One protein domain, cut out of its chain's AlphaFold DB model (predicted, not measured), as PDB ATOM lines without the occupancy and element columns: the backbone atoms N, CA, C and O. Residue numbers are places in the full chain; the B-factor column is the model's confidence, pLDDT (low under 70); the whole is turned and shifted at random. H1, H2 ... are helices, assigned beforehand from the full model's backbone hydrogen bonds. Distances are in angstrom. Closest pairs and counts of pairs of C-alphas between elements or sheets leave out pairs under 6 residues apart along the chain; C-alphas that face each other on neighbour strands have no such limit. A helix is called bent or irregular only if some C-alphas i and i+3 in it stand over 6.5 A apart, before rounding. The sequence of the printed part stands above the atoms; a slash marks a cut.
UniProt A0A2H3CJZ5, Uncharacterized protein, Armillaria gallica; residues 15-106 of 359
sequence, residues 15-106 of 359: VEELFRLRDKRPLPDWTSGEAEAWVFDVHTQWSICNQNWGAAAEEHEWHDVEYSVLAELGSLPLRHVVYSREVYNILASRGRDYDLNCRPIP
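This is residues 15 to 106 of the 359 residues of an uncharacterized protein of Armillaria gallica (UniProt A0A2H3CJZ5). Two long helices, H2 and H3, run side by side in opposite ways as a hairpin along the longest axis, and the shorter helices H1 and H4 pack on opposite sides of this pair. H1 runs roughly along the hairpin, while H4 crosses it steeply. The printed part has 92 residues, with four named helices in the order H1, H2, H3, H4 and no named strand, and its class is all helix. It is compact, with a radius of gyration of the C-alphas of 12.5 A, yet elongated, spanning 37 by 23 by 18 A.

H1, residues 15 to 23, touches residues 38 to 49 of H2, residues 32 to 55; the closest C-alphas, Leu 18 and Val 42, are 6.2 A apart. These two form a helical hairpin at a shallow tilt of 31 degrees, opposite ways. H2 has a kink of 29 degrees near residue 49 and is irregular, with C-alphas 51 and 54 7.8 A apart. H3, residues 59 to 73, forms a second helical hairpin with H2 at a shallow tilt of 5 degrees; their closest C-alphas, Trp 53 and Trp 62, are 6.5 A apart. H1 also touches H3, the same way at 29 degrees, with Arg 22 and Val 69 closest at 5.5 A between C-alphas. H4, residues 85 to 97, touches H2 at a steep tilt of 53 degrees, with the C-alphas of Val 39 and Tyr 88 closest at 6.3 A. It touches H3 at a steep tilt of 55 degrees, with the C-alphas of Leu 70 and Gly 95 closest at 5.5 A. H1 and H4 are apart. Every O i to N i+4 pair is within hydrogen-bond range in H1 and H4, against 18 of 20 in H2 and 9 of 11 in H3.

H1 begins at C-alpha 15, (0.047, -88.962, 9.198). H2 is 35.8 A long, H3 21.2 A and H4 18.6 A, ending at C-alpha 97, (-6.111, -70.320, 13.498).

The C-alphas of Asp 29 and Ala 55 are farthest apart, at 38.5 A. The link from H3 to H4 is long, and the printed part has no cut. No printed residue is under 70 in pLDDT.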
ATOM      1  N   VAL A  15       1.517 -89.051   9.238       97.94
ATOM      2  CA  VAL A  15       0.047 -88.962   9.198       97.94
ATOM      3  C   VAL A  15      -0.594 -90.188   9.843       97.94
ATOM      4  O   VAL A  15      -1.504 -90.039  10.662       97.94
ATOM      5  N   GLU A  16      -0.114 -91.393   9.523       98.06
ATOM      6  CA  GLU A  16      -0.588 -92.628  10.155       98.06
ATOM      7  C   GLU A  16      -0.435 -92.552  11.681       98.06
ATOM      8  O   GLU A  16      -1.375 -92.826  12.437       98.06
ATOM      9  N   GLU A  17       0.727 -92.091  12.143       97.88
ATOM     10  CA  GLU A  17       1.009 -91.952  13.565       97.88
ATOM     11  C   GLU A  17       0.168 -90.850  14.231       97.88
ATOM     12  O   GLU A  17      -0.319 -91.044  15.347       97.88
ATOM     13  N   LEU A  18      -0.081 -89.722  13.553       97.31
ATOM     14  CA  LEU A  18      -0.991 -88.679  14.040       97.31
ATOM     15  C   LEU A  18      -2.409 -89.213  14.229       97.31
ATOM     16  O   LEU A  18      -3.025 -88.936  15.259       97.31
ATOM     17  N   PHE A  19      -2.926 -90.008  13.291       96.75
ATOM     18  CA  PHE A  19      -4.245 -90.617  13.449       96.75
ATOM     19  C   PHE A  19      -4.273 -91.641  14.580       96.75
ATOM     20  O   PHE A  19      -5.208 -91.636  15.383       96.75
ATOM     21  N   ARG A  20      -3.215 -92.440  14.735       96.38
ATOM     22  CA  ARG A  20      -3.073 -93.349  15.879       96.38
ATOM     23  C   ARG A  20      -3.070 -92.596  17.216       96.38
ATOM     24  O   ARG A  20      -3.665 -93.068  18.186       96.38
ATOM     25  N   LEU A  21      -2.406 -91.441  17.288       95.06
ATOM     26  CA  LEU A  21      -2.377 -90.577  18.474       95.06
ATOM     27  C   LEU A  21      -3.727 -89.899  18.726       95.06
ATOM     28  O   LEU A  21      -4.163 -89.843  19.875       95.06
ATOM     29  N   ARG A  22      -4.408 -89.429  17.676       93.81
ATOM     30  CA  ARG A  22      -5.762 -88.857  17.752       93.81
ATOM     31  C   ARG A  22      -6.751 -89.865  18.331       93.81
ATOM     32  O   ARG A  22      -7.511 -89.535  19.237       93.81
ATOM     33  N   ASP A  23      -6.710 -91.101  17.842       92.25
ATOM     34  CA  ASP A  23      -7.609 -92.168  18.289       92.25
ATOM     35  C   ASP A  23      -7.318 -92.583  19.743       92.25
ATOM     36  O   ASP A  23      -8.216 -92.997  20.480       92.25
ATOM     37  N   LYS A  24      -6.080 -92.379  20.211       87.12
ATOM     38  CA  LYS A  24      -5.692 -92.426  21.629       87.12
ATOM     39  C   LYS A  24      -5.985 -91.097  22.319       87.12
ATOM     40  O   LYS A  24      -5.095 -90.470  22.891       87.12
ATOM     41  N   ARG A  25      -7.246 -90.676  22.244       75.62
ATOM     42  CA  ARG A  25      -7.714 -89.394  22.765       75.62
ATOM     43  C   ARG A  25      -7.287 -89.185  24.224       75.62
ATOM     44  O   ARG A  25      -7.440 -90.111  25.026       75.62
ATOM     45  N   PRO A  26      -6.874 -87.962  24.596       76.81
ATOM     46  CA  PRO A  26      -6.742 -87.566  25.986       76.81
ATOM     47  C   PRO A  26      -7.989 -87.880  26.805       76.81
ATOM     48  O   PRO A  26      -9.073 -87.357  26.538       76.81
ATOM     49  N   LEU A  27      -7.834 -88.736  27.813       81.06
ATOM     50  CA  LEU A  27      -8.912 -89.052  28.738       81.06
ATOM     51  C   LEU A  27      -8.820 -88.174  29.998       81.06
ATOM     52  O   LEU A  27      -7.730 -87.738  30.382       81.06
ATOM     53  N   PRO A  28      -9.950 -87.894  30.675       79.56
ATOM     54  CA  PRO A  28      -9.962 -87.065  31.883       79.56
ATOM     55  C   PRO A  28      -9.114 -87.608  33.045       79.56
ATOM     56  O   PRO A  28      -8.764 -86.843  33.949       79.56
ATOM     57  N   ASP A  29      -8.835 -88.910  33.039       86.56
ATOM     58  CA  ASP A  29      -8.070 -89.662  34.034       86.56
ATOM     59  C   ASP A  29      -6.582 -89.810  33.686       86.56
ATOM     60  O   ASP A  29      -5.839 -90.397  34.473       86.56
ATOM     61  N   TRP A  30      -6.126 -89.239  32.564       90.88
ATOM     62  CA  TRP A  30      -4.712 -89.248  32.207       90.88
ATOM     63  C   TRP A  30      -3.838 -88.609  33.278       90.88
ATOM     64  O   TRP A  30      -4.097 -87.516  33.794       90.88
ATOM     65  N   THR A  31      -2.741 -89.294  33.559       91.31
ATOM     66  CA  THR A  31      -1.661 -88.799  34.398       91.31
ATOM     67  C   THR A  31      -0.890 -87.680  33.695       91.31
ATOM     68  O   THR A  31      -0.968 -87.488  32.481       91.31
ATOM     69  N   SER A  32      -0.078 -86.947  34.468       89.56
ATOM     70  CA  SER A  32       0.825 -85.940  33.897       89.56
ATOM     71  C   SER A  32       1.736 -86.540  32.830       89.56
ATOM     72  O   SER A  32       1.847 -85.974  31.756       89.56
ATOM     73  N   GLY A  33       2.329 -87.712  33.076       92.50
ATOM     74  CA  GLY A  33       3.240 -88.338  32.116       92.50
ATOM     75  C   GLY A  33       2.582 -88.670  30.774       92.50
ATOM     76  O   GLY A  33       3.195 -88.456  29.734       92.50
ATOM     77  N   GLU A  34       1.334 -89.140  30.789       93.38
ATOM     78  CA  GLU A  34       0.596 -89.507  29.572       93.38
ATOM     79  C   GLU A  34       0.236 -88.284  28.727       93.38
ATOM     80  O   GLU A  34       0.482 -88.280  27.523       93.38
ATOM     81  N   ALA A  35      -0.273 -87.219  29.357       92.94
ATOM     82  CA  ALA A  35      -0.584 -85.976  28.655       92.94
ATOM     83  C   ALA A  35       0.672 -85.338  28.036       92.94
ATOM     84  O   ALA A  35       0.632 -84.856  26.907       92.94
ATOM     85  N   GLU A  36       1.795 -85.364  28.757       94.19
ATOM     86  CA  GLU A  36       3.078 -84.823  28.291       94.19
ATOM     87  C   GLU A  36       3.631 -85.605  27.101       94.19
ATOM     88  O   GLU A  36       4.053 -85.006  26.111       94.19
ATOM     89  N   ALA A  37       3.615 -86.940  27.194       94.62
ATOM     90  CA  ALA A  37       4.061 -87.815  26.119       94.62
ATOM     91  C   ALA A  37       3.210 -87.601  24.868       94.62
ATOM     92  O   ALA A  37       3.753 -87.365  23.794       94.62
ATOM     93  N   TRP A  38       1.885 -87.568  25.022       95.50
ATOM     94  CA  TRP A  38       0.978 -87.348  23.903       95.50
ATOM     95  C   TRP A  38       1.219 -86.004  23.210       95.50
ATOM     96  O   TRP A  38       1.333 -85.961  21.990       95.50
ATOM     97  N   VAL A  39       1.360 -84.907  23.966       96.00
ATOM     98  CA  VAL A  39       1.646 -83.578  23.392       96.00
ATOM     99  C   VAL A  39       2.965 -83.583  22.619       96.00
ATOM    100  O   VAL A  39       3.048 -83.005  21.533       96.00
ATOM    101  N   PHE A  40       3.996 -84.223  23.169       96.06
ATOM    102  CA  PHE A  40       5.304 -84.295  22.531       96.06
ATOM    103  C   PHE A  40       5.278 -85.141  21.254       96.06
ATOM    104  O   PHE A  40       5.825 -84.722  20.229       96.06
ATOM    105  N   ASP A  41       4.618 -86.296  21.299       96.81
ATOM    106  CA  ASP A  41       4.484 -87.204  20.163       96.81
ATOM    107  C   ASP A  41       3.680 -86.538  19.040       96.81
ATOM    108  O   ASP A  41       4.144 -86.492  17.900       96.81
ATOM    109  N   VAL A  42       2.544 -85.909  19.370       97.19
ATOM    110  CA  VAL A  42       1.734 -85.147  18.407       97.19
ATOM    111  C   VAL A  42       2.556 -84.040  17.766       97.19
ATOM    112  O   VAL A  42       2.590 -83.943  16.544       97.19
ATOM    113  N   HIS A  43       3.261 -83.223  18.552       97.75
ATOM    114  CA  HIS A  43       4.076 -82.149  17.989       97.75
ATOM    115  C   HIS A  43       5.199 -82.665  17.091       97.75
ATOM    116  O   HIS A  43       5.508 -82.040  16.076       97.75
ATOM    117  N   THR A  44       5.815 -83.789  17.456       98.19
ATOM    118  CA  THR A  44       6.881 -84.403  16.662       98.19
ATOM    119  C   THR A  44       6.353 -84.812  15.292       98.19
ATOM    120  O   THR A  44       6.902 -84.379  14.281       98.19
ATOM    121  N   GLN A  45       5.253 -85.567  15.247       98.19
ATOM    122  CA  GLN A  45       4.676 -86.020  13.979       98.19
ATOM    123  C   GLN A  45       4.082 -84.865  13.173       98.19
ATOM    124  O   GLN A  45       4.332 -84.755  11.976       98.19
ATOM    125  N   TRP A  46       3.396 -83.933  13.834       98.12
ATOM    126  CA  TRP A  46       2.880 -82.720  13.203       98.12
ATOM    127  C   TRP A  46       3.996 -81.900  12.548       98.12
ATOM    128  O   TRP A  46       3.839 -81.442  11.420       98.12
ATOM    129  N   SER A  47       5.155 -81.767  13.204       98.06
ATOM    130  CA  SER A  47       6.309 -81.059  12.638       98.06
ATOM    131  C   SER A  47       6.863 -81.760  11.397       98.06
ATOM    132  O   SER A  47       7.241 -81.084  10.440       98.06
ATOM    133  N   ILE A  48       6.897 -83.099  11.396       97.94
ATOM    134  CA  ILE A  48       7.312 -83.891  10.231       97.94
ATOM    135  C   ILE A  48       6.326 -83.663   9.084       97.94
ATOM    136  O   ILE A  48       6.756 -83.321   7.982       97.94
ATOM    137  N   CYS A  49       5.021 -83.769   9.334       97.75
ATOM    138  CA  CYS A  49       4.024 -83.533   8.298       97.75
ATOM    139  C   CYS A  49       4.094 -82.098   7.753       97.75
ATOM    140  O   CYS A  49       4.169 -81.909   6.543       97.75
ATOM    141  N   ASN A  50       4.188 -81.090   8.627       97.25
ATOM    142  CA  ASN A  50       4.270 -79.681   8.237       97.25
ATOM    143  C   ASN A  50       5.486 -79.371   7.338       97.25
ATOM    144  O   ASN A  50       5.430 -78.468   6.508       97.25
ATOM    145  N   GLN A  51       6.587 -80.112   7.483       97.56
ATOM    146  CA  GLN A  51       7.779 -79.949   6.642       97.56
ATOM    147  C   GLN A  51       7.690 -80.695   5.304       97.56
ATOM    148  O   GLN A  51       8.367 -80.303   4.356       97.56
ATOM    149  N   ASN A  52       6.892 -81.763   5.227       97.44
ATOM    150  CA  ASN A  52       6.927 -82.713   4.112       97.44
ATOM    151  C   ASN A  52       5.624 -82.796   3.300       97.44
ATOM    152  O   ASN A  52       5.625 -83.428   2.245       97.44
ATOM    153  N   TRP A  53       4.532 -82.150   3.732       97.31
ATOM    154  CA  TRP A  53       3.221 -82.271   3.078       97.31
ATOM    155  C   TRP A  53       3.252 -81.906   1.594       97.31
ATOM    156  O   TRP A  53       2.672 -82.625   0.794       97.31
ATOM    157  N   GLY A  54       4.013 -80.881   1.193       96.69
ATOM    158  CA  GLY A  54       4.092 -80.452  -0.209       96.69
ATOM    159  C   GLY A  54       4.672 -81.496  -1.174       96.69
ATOM    160  O   GLY A  54       4.615 -81.296  -2.384       96.69
ATOM    161  N   ALA A  55       5.240 -82.593  -0.662       93.94
ATOM    162  CA  ALA A  55       5.712 -83.720  -1.463       93.94
ATOM    163  C   ALA A  55       4.691 -84.871  -1.585       93.94
ATOM    164  O   ALA A  55       4.889 -85.735  -2.435       93.94
ATOM    165  N   ALA A  56       3.650 -84.911  -0.747       95.06
ATOM    166  CA  ALA A  56       2.732 -86.052  -0.634       95.06
ATOM    167  C   ALA A  56       1.241 -85.705  -0.666       95.06
ATOM    168  O   ALA A  56       0.438 -86.581  -0.965       95.06
ATOM    169  N   ALA A  57       0.864 -84.472  -0.344       95.88
ATOM    170  CA  ALA A  57      -0.525 -84.080  -0.167       95.88
ATOM    171  C   ALA A  57      -0.773 -82.673  -0.701       95.88
ATOM    172  O   ALA A  57       0.122 -81.821  -0.741       95.88
ATOM    173  N   GLU A  58      -2.017 -82.416  -1.080       97.25
ATOM    174  CA  GLU A  58      -2.469 -81.056  -1.321       97.25
ATOM    175  C   GLU A  58      -2.637 -80.294   0.003       97.25
ATOM    176  O   GLU A  58      -2.833 -80.869   1.075       97.25
ATOM    177  N   GLU A  59      -2.593 -78.963  -0.070       96.06
ATOM    178  CA  GLU A  59      -2.710 -78.090   1.105       96.06
ATOM    179  C   GLU A  59      -4.003 -78.354   1.895       96.06
ATOM    180  O   GLU A  59      -3.996 -78.363   3.124       96.06
ATOM    181  N   HIS A  60      -5.111 -78.618   1.195       97.00
ATOM    182  CA  HIS A  60      -6.398 -78.893   1.828       97.00
ATOM    183  C   HIS A  60      -6.399 -80.222   2.605       97.00
ATOM    184  O   HIS A  60      -6.912 -80.272   3.720       97.00
ATOM    185  N   GLU A  61      -5.773 -81.271   2.065       96.75
ATOM    186  CA  GLU A  61      -5.665 -82.580   2.719       96.75
ATOM    187  C   GLU A  61      -4.803 -82.490   3.983       96.75
ATOM    188  O   GLU A  61      -5.147 -83.053   5.024       96.75
ATOM    189  N   TRP A  62      -3.700 -81.737   3.918       96.62
ATOM    190  CA  TRP A  62      -2.875 -81.463   5.092       96.62
ATOM    191  C   TRP A  62      -3.653 -80.691   6.163       96.62
ATOM    192  O   TRP A  62      -3.609 -81.063   7.338       96.62
ATOM    193  N   HIS A  63      -4.402 -79.656   5.776       97.62
ATOM    194  CA  HIS A  63      -5.223 -78.893   6.715       97.62
ATOM    195  C   HIS A  63      -6.299 -79.753   7.392       97.62
ATOM    196  O   HIS A  63      -6.531 -79.584   8.588       97.62
ATOM    197  N   ASP A  64      -6.899 -80.717   6.689       97.62
ATOM    198  CA  ASP A  64      -7.853 -81.659   7.286       97.62
ATOM    199  C   ASP A  64      -7.185 -82.565   8.338       97.62
ATOM    200  O   ASP A  64      -7.724 -82.762   9.437       97.62
ATOM    201  N   VAL A  65      -5.985 -83.083   8.046       97.00
ATOM    202  CA  VAL A  65      -5.191 -83.868   9.009       97.00
ATOM    203  C   VAL A  65      -4.845 -83.016  10.230       97.00
ATOM    204  O   VAL A  65      -5.114 -83.425  11.366       97.00
ATOM    205  N   GLU A  66      -4.292 -81.824  10.002       97.25
ATOM    206  CA  GLU A  66      -3.890 -80.873  11.035       97.25
ATOM    207  C   GLU A  66      -5.074 -80.490  11.935       97.25
ATOM    208  O   GLU A  66      -4.983 -80.591  13.163       97.25
ATOM    209  N   TYR A  67      -6.213 -80.129  11.343       96.94
ATOM    210  CA  TYR A  67      -7.440 -79.824  12.073       96.94
ATOM    211  C   TYR A  67      -7.868 -80.996  12.961       96.94
ATOM    212  O   TYR A  67      -8.167 -80.809  14.144       96.94
ATOM    213  N   SER A  68      -7.862 -82.217  12.416       95.19
ATOM    214  CA  SER A  68      -8.360 -83.399  13.122       95.19
ATOM    215  C   SER A  68      -7.568 -83.727  14.392       95.19
ATOM    216  O   SER A  68      -8.162 -84.141  15.386       95.19
ATOM    217  N   VAL A  69      -6.247 -83.516  14.393       94.62
ATOM    218  CA  VAL A  69      -5.418 -83.761  15.582       94.62
ATOM    219  C   VAL A  69      -5.482 -82.593  16.568       94.62
ATOM    220  O   VAL A  69      -5.554 -82.806  17.780       94.62
ATOM    221  N   LEU A  70      -5.524 -81.351  16.074       95.62
ATOM    222  CA  LEU A  70      -5.619 -80.165  16.928       95.62
ATOM    223  C   LEU A  70      -6.973 -80.064  17.636       95.62
ATOM    224  O   LEU A  70      -7.033 -79.543  18.750       95.62
ATOM    225  N   ALA A  71      -8.045 -80.604  17.051       94.56
ATOM    226  CA  ALA A  71      -9.351 -80.685  17.703       94.56
ATOM    227  C   ALA A  71      -9.290 -81.465  19.031       94.56
ATOM    228  O   ALA A  71      -9.980 -81.115  19.993       94.56
ATOM    229  N   GLU A  72      -8.408 -82.466  19.130       94.06
ATOM    230  CA  GLU A  72      -8.229 -83.242  20.357       94.06
ATOM    231  C   GLU A  72      -7.391 -82.523  21.417       94.06
ATOM    232  O   GLU A  72      -7.568 -82.763  22.614       94.06
ATOM    233  N   LEU A  73      -6.561 -81.557  21.014       92.38
ATOM    234  CA  LEU A  73      -5.737 -80.752  21.919       92.38
ATOM    235  C   LEU A  73      -6.588 -79.979  22.945       92.38
ATOM    236  O   LEU A  73      -6.173 -79.795  24.091       92.38
ATOM    237  N   GLY A  74      -7.791 -79.546  22.555       87.75
ATOM    238  CA  GLY A  74      -8.733 -78.845  23.436       87.75
ATOM    239  C   GLY A  74      -9.332 -79.726  24.538       87.75
ATOM    240  O   GLY A  74      -9.841 -79.203  25.530       87.75
ATOM    241  N   SER A  75      -9.257 -81.052  24.391       89.50
ATOM    242  CA  SER A  75      -9.742 -82.016  25.387       89.50
ATOM    243  C   SER A  75      -8.699 -82.373  26.451       89.50
ATOM    244  O   SER A  75      -9.044 -82.976  27.469       89.50
ATOM    245  N   LEU A  76      -7.436 -81.963  26.264       90.31
ATOM    246  CA  LEU A  76      -6.366 -82.255  27.211       90.31
ATOM    247  C   LEU A  76      -6.622 -81.613  28.582       90.31
ATOM    248  O   LEU A  76      -6.902 -80.412  28.682       90.31
ATOM    249  N   PRO A  77      -6.401 -82.357  29.676       88.94
ATOM    250  CA  PRO A  77      -6.377 -81.775  31.006       88.94
ATOM    251  C   PRO A  77      -5.123 -80.900  31.185       88.94
ATOM    252  O   PRO A  77      -4.074 -81.375  31.604       88.94
ATOM    253  N   LEU A  78      -5.232 -79.589  30.929       90.88
ATOM    254  CA  LEU A  78      -4.097 -78.638  30.913       90.88
ATOM    255  C   LEU A  78      -3.222 -78.641  32.176       90.88
ATOM    256  O   LEU A  78      -2.035 -78.336  32.116       90.88
ATOM    257  N   ARG A  79      -3.791 -79.010  33.329       89.50
ATOM    258  CA  ARG A  79      -3.062 -79.167  34.602       89.50
ATOM    259  C   ARG A  79      -1.960 -80.238  34.553       89.50
ATOM    260  O   ARG A  79      -1.088 -80.238  35.412       89.50
ATOM    261  N   HIS A  80      -2.032 -81.150  33.586       90.25
ATOM    262  CA  HIS A  80      -1.116 -82.271  33.389       90.25
ATOM    263  C   HIS A  80      -0.014 -81.966  32.363       90.25
ATOM    264  O   HIS A  80       0.907 -82.762  32.230       90.25
ATOM    265  N   VAL A  81      -0.068 -80.800  31.705       91.31
ATOM    266  CA  VAL A  81       0.911 -80.330  30.713       91.31
ATOM    267  C   VAL A  81       1.786 -79.237  31.340       91.31
ATOM    268  O   VAL A  81       1.497 -78.040  31.285       91.31
ATOM    269  N   VAL A  82       2.860 -79.648  32.001       90.06
ATOM    270  CA  VAL A  82       3.787 -78.786  32.742       90.06
ATOM    271  C   VAL A  82       5.102 -78.596  31.985       90.06
ATOM    272  O   VAL A  82       5.523 -77.450  31.801       90.06
ATOM    273  N   TYR A  83       5.731 -79.686  31.546       89.69
ATOM    274  CA  TYR A  83       7.042 -79.748  30.900       89.69
ATOM    275  C   TYR A  83       6.971 -79.427  29.405       89.69
ATOM    276  O   TYR A  83       7.739 -78.602  28.917       89.69
ATOM    277  N   SER A  84       6.008 -79.999  28.684       91.94
ATOM    278  CA  SER A  84       5.761 -79.752  27.256       91.94
ATOM    279  C   SER A  84       4.937 -78.483  27.007       91.94
ATOM    280  O   SER A  84       4.402 -78.282  25.922       91.94
ATOM    281  N   ARG A  85       4.867 -77.567  27.982       94.69
ATOM    282  CA  ARG A  85       4.088 -76.320  27.896       94.69
ATOM    283  C   ARG A  85       4.388 -75.496  26.649       94.69
ATOM    284  O   ARG A  85       3.476 -74.937  26.049       94.69
ATOM    285  N   GLU A  86       5.662 -75.351  26.294       95.50
ATOM    286  CA  GLU A  86       6.048 -74.550  25.127       95.50
ATOM    287  C   GLU A  86       5.563 -75.194  23.830       95.50
ATOM    288  O   GLU A  86       4.966 -74.514  23.000       95.50
ATOM    289  N   VAL A  87       5.733 -76.509  23.725       96.38
ATOM    290  CA  VAL A  87       5.264 -77.331  22.610       96.38
ATOM    291  C   VAL A  87       3.739 -77.289  22.493       96.38
ATOM    292  O   VAL A  87       3.202 -76.993  21.428       96.38
ATOM    293  N   TYR A  88       3.034 -77.480  23.609       96.44
ATOM    294  CA  TYR A  88       1.584 -77.331  23.678       96.44
ATOM    295  C   TYR A  88       1.143 -75.951  23.187       96.44
ATOM    296  O   TYR A  88       0.205 -75.846  22.408       96.44
ATOM    297  N   ASN A  89       1.822 -74.881  23.609       97.25
ATOM    298  CA  ASN A  89       1.458 -73.522  23.214       97.25
ATOM    299  C   ASN A  89       1.655 -73.260  21.714       97.25
ATOM    300  O   ASN A  89       0.912 -72.449  21.160       97.25
ATOM    301  N   ILE A  90       2.608 -73.930  21.057       97.06
ATOM    302  CA  ILE A  90       2.768 -73.880  19.595       97.06
ATOM    303  C   ILE A  90       1.536 -74.498  18.930       97.06
ATOM    304  O   ILE A  90       0.849 -73.817  18.169       97.06
ATOM    305  N   LEU A  91       1.196 -75.737  19.301       97.44
ATOM    306  CA  LEU A  91       0.019 -76.434  18.772       97.44
ATOM    307  C   LEU A  91      -1.283 -75.683  19.083       97.44
ATOM    308  O   LEU A  91      -2.160 -75.574  18.235       97.44
ATOM    309  N   ALA A  92      -1.409 -75.111  20.281       96.94
ATOM    310  CA  ALA A  92      -2.593 -74.365  20.685       96.94
ATOM    311  C   ALA A  92      -2.740 -73.058  19.904       96.94
ATOM    312  O   ALA A  92      -3.857 -72.689  19.559       96.94
ATOM    313  N   SER A  93      -1.631 -72.374  19.604       96.69
ATOM    314  CA  SER A  93      -1.659 -71.184  18.748       96.69
ATOM    315  C   SER A  93      -2.142 -71.552  17.351       96.69
ATOM    316  O   SER A  93      -3.054 -70.908  16.849       96.69
ATOM    317  N   ARG A  94      -1.624 -72.652  16.792       96.88
ATOM    318  CA  ARG A  94      -2.067 -73.168  15.497       96.88
ATOM    319  C   ARG A  94      -3.536 -73.588  15.499       96.88
ATOM    320  O   ARG A  94      -4.275 -73.248  14.591       96.88
ATOM    321  N   GLY A  95      -3.999 -74.255  16.556       96.69
ATOM    322  CA  GLY A  95      -5.405 -74.639  16.700       96.69
ATOM    323  C   GLY A  95      -6.353 -73.438  16.741       96.69
ATOM    324  O   GLY A  95      -7.482 -73.530  16.270       96.69
ATOM    325  N   ARG A  96      -5.899 -72.287  17.250       96.31
ATOM    326  CA  ARG A  96      -6.699 -71.055  17.230       96.31
ATOM    327  C   ARG A  96      -6.870 -70.469  15.832       96.31
ATOM    328  O   ARG A  96      -7.889 -69.824  15.620       96.31
ATOM    329  N   ASP A  97      -5.943 -70.711  14.907       96.06
ATOM    330  CA  ASP A  97      -6.111 -70.320  13.498       96.06
ATOM    331  C   ASP A  97      -7.301 -71.059  12.851       96.06
ATOM    332  O   ASP A  97      -7.888 -70.566  11.893       96.06
ATOM    333  N   TYR A  98      -7.690 -72.207  13.421       95.69
ATOM    334  CA  TYR A  98      -8.850 -73.018  13.041       95.69
ATOM    335  C   TYR A  98     -10.095 -72.779  13.914       95.69
ATOM    336  O   TYR A  98     -11.002 -73.612  13.934       95.69
ATOM    337  N   ASP A  99     -10.132 -71.699  14.702       96.00
ATOM    338  CA  ASP A  99     -11.212 -71.404  15.658       96.00
ATOM    339  C   ASP A  99     -11.461 -72.514  16.709       96.00
ATOM    340  O   ASP A  99     -12.527 -72.596  17.328       96.00
ATOM    341  N   LEU A 100     -10.459 -73.360  16.981       95.44
ATOM    342  CA  LEU A 100     -10.548 -74.390  18.015       95.44
ATOM    343  C   LEU A 100     -10.369 -73.785  19.415       95.44
ATOM    344  O   LEU A 100      -9.616 -72.831  19.634       95.44
ATOM    345  N   ASN A 101     -11.013 -74.391  20.419       92.88
ATOM    346  CA  ASN A 101     -10.922 -73.968  21.824       92.88
ATOM    347  C   ASN A 101      -9.612 -74.432  22.501       92.88
ATOM    348  O   ASN A 101      -9.617 -74.992  23.600       92.88
ATOM    349  N   CYS A 102      -8.474 -74.197  21.851       92.31
ATOM    350  CA  CYS A 102      -7.147 -74.500  22.372       92.31
ATOM    351  C   CYS A 102      -6.616 -73.279  23.130       92.31
ATOM    352  O   CYS A 102      -6.263 -72.253  22.543       92.31
ATOM    353  N   ARG A 103      -6.594 -73.355  24.465       93.31
ATOM    354  CA  ARG A 103      -6.166 -72.233  25.311       93.31
ATOM    355  C   ARG A 103      -4.692 -72.377  25.679       93.31
ATOM    356  O   ARG A 103      -4.365 -73.330  26.380       93.31
ATOM    357  N   PRO A 104      -3.811 -71.434  25.293       94.12
ATOM    358  CA  PRO A 104      -2.407 -71.507  25.668       94.12
ATOM    359  C   PRO A 104      -2.249 -71.448  27.190       94.12
ATOM    360  O   PRO A 104      -2.931 -70.688  27.883       94.12
ATOM    361  N   ILE A 105      -1.315 -72.236  27.708       94.25
ATOM    362  CA  ILE A 105      -0.980 -72.295  29.124       94.25
ATOM    363  C   ILE A 105      -0.084 -71.092  29.452       94.25
ATOM    364  O   ILE A 105       1.003 -70.961  28.868       94.25
ATOM    365  N   PRO A 106      -0.487 -70.214  30.394       91.44
ATOM    366  CA  PRO A 106       0.318 -69.065  30.787       91.44
ATOM    367  C   PRO A 106       1.719 -69.486  31.237       91.44
ATOM    368  O   PRO A 106       1.893 -70.457  31.978       91.44
TER     369      PRO A 106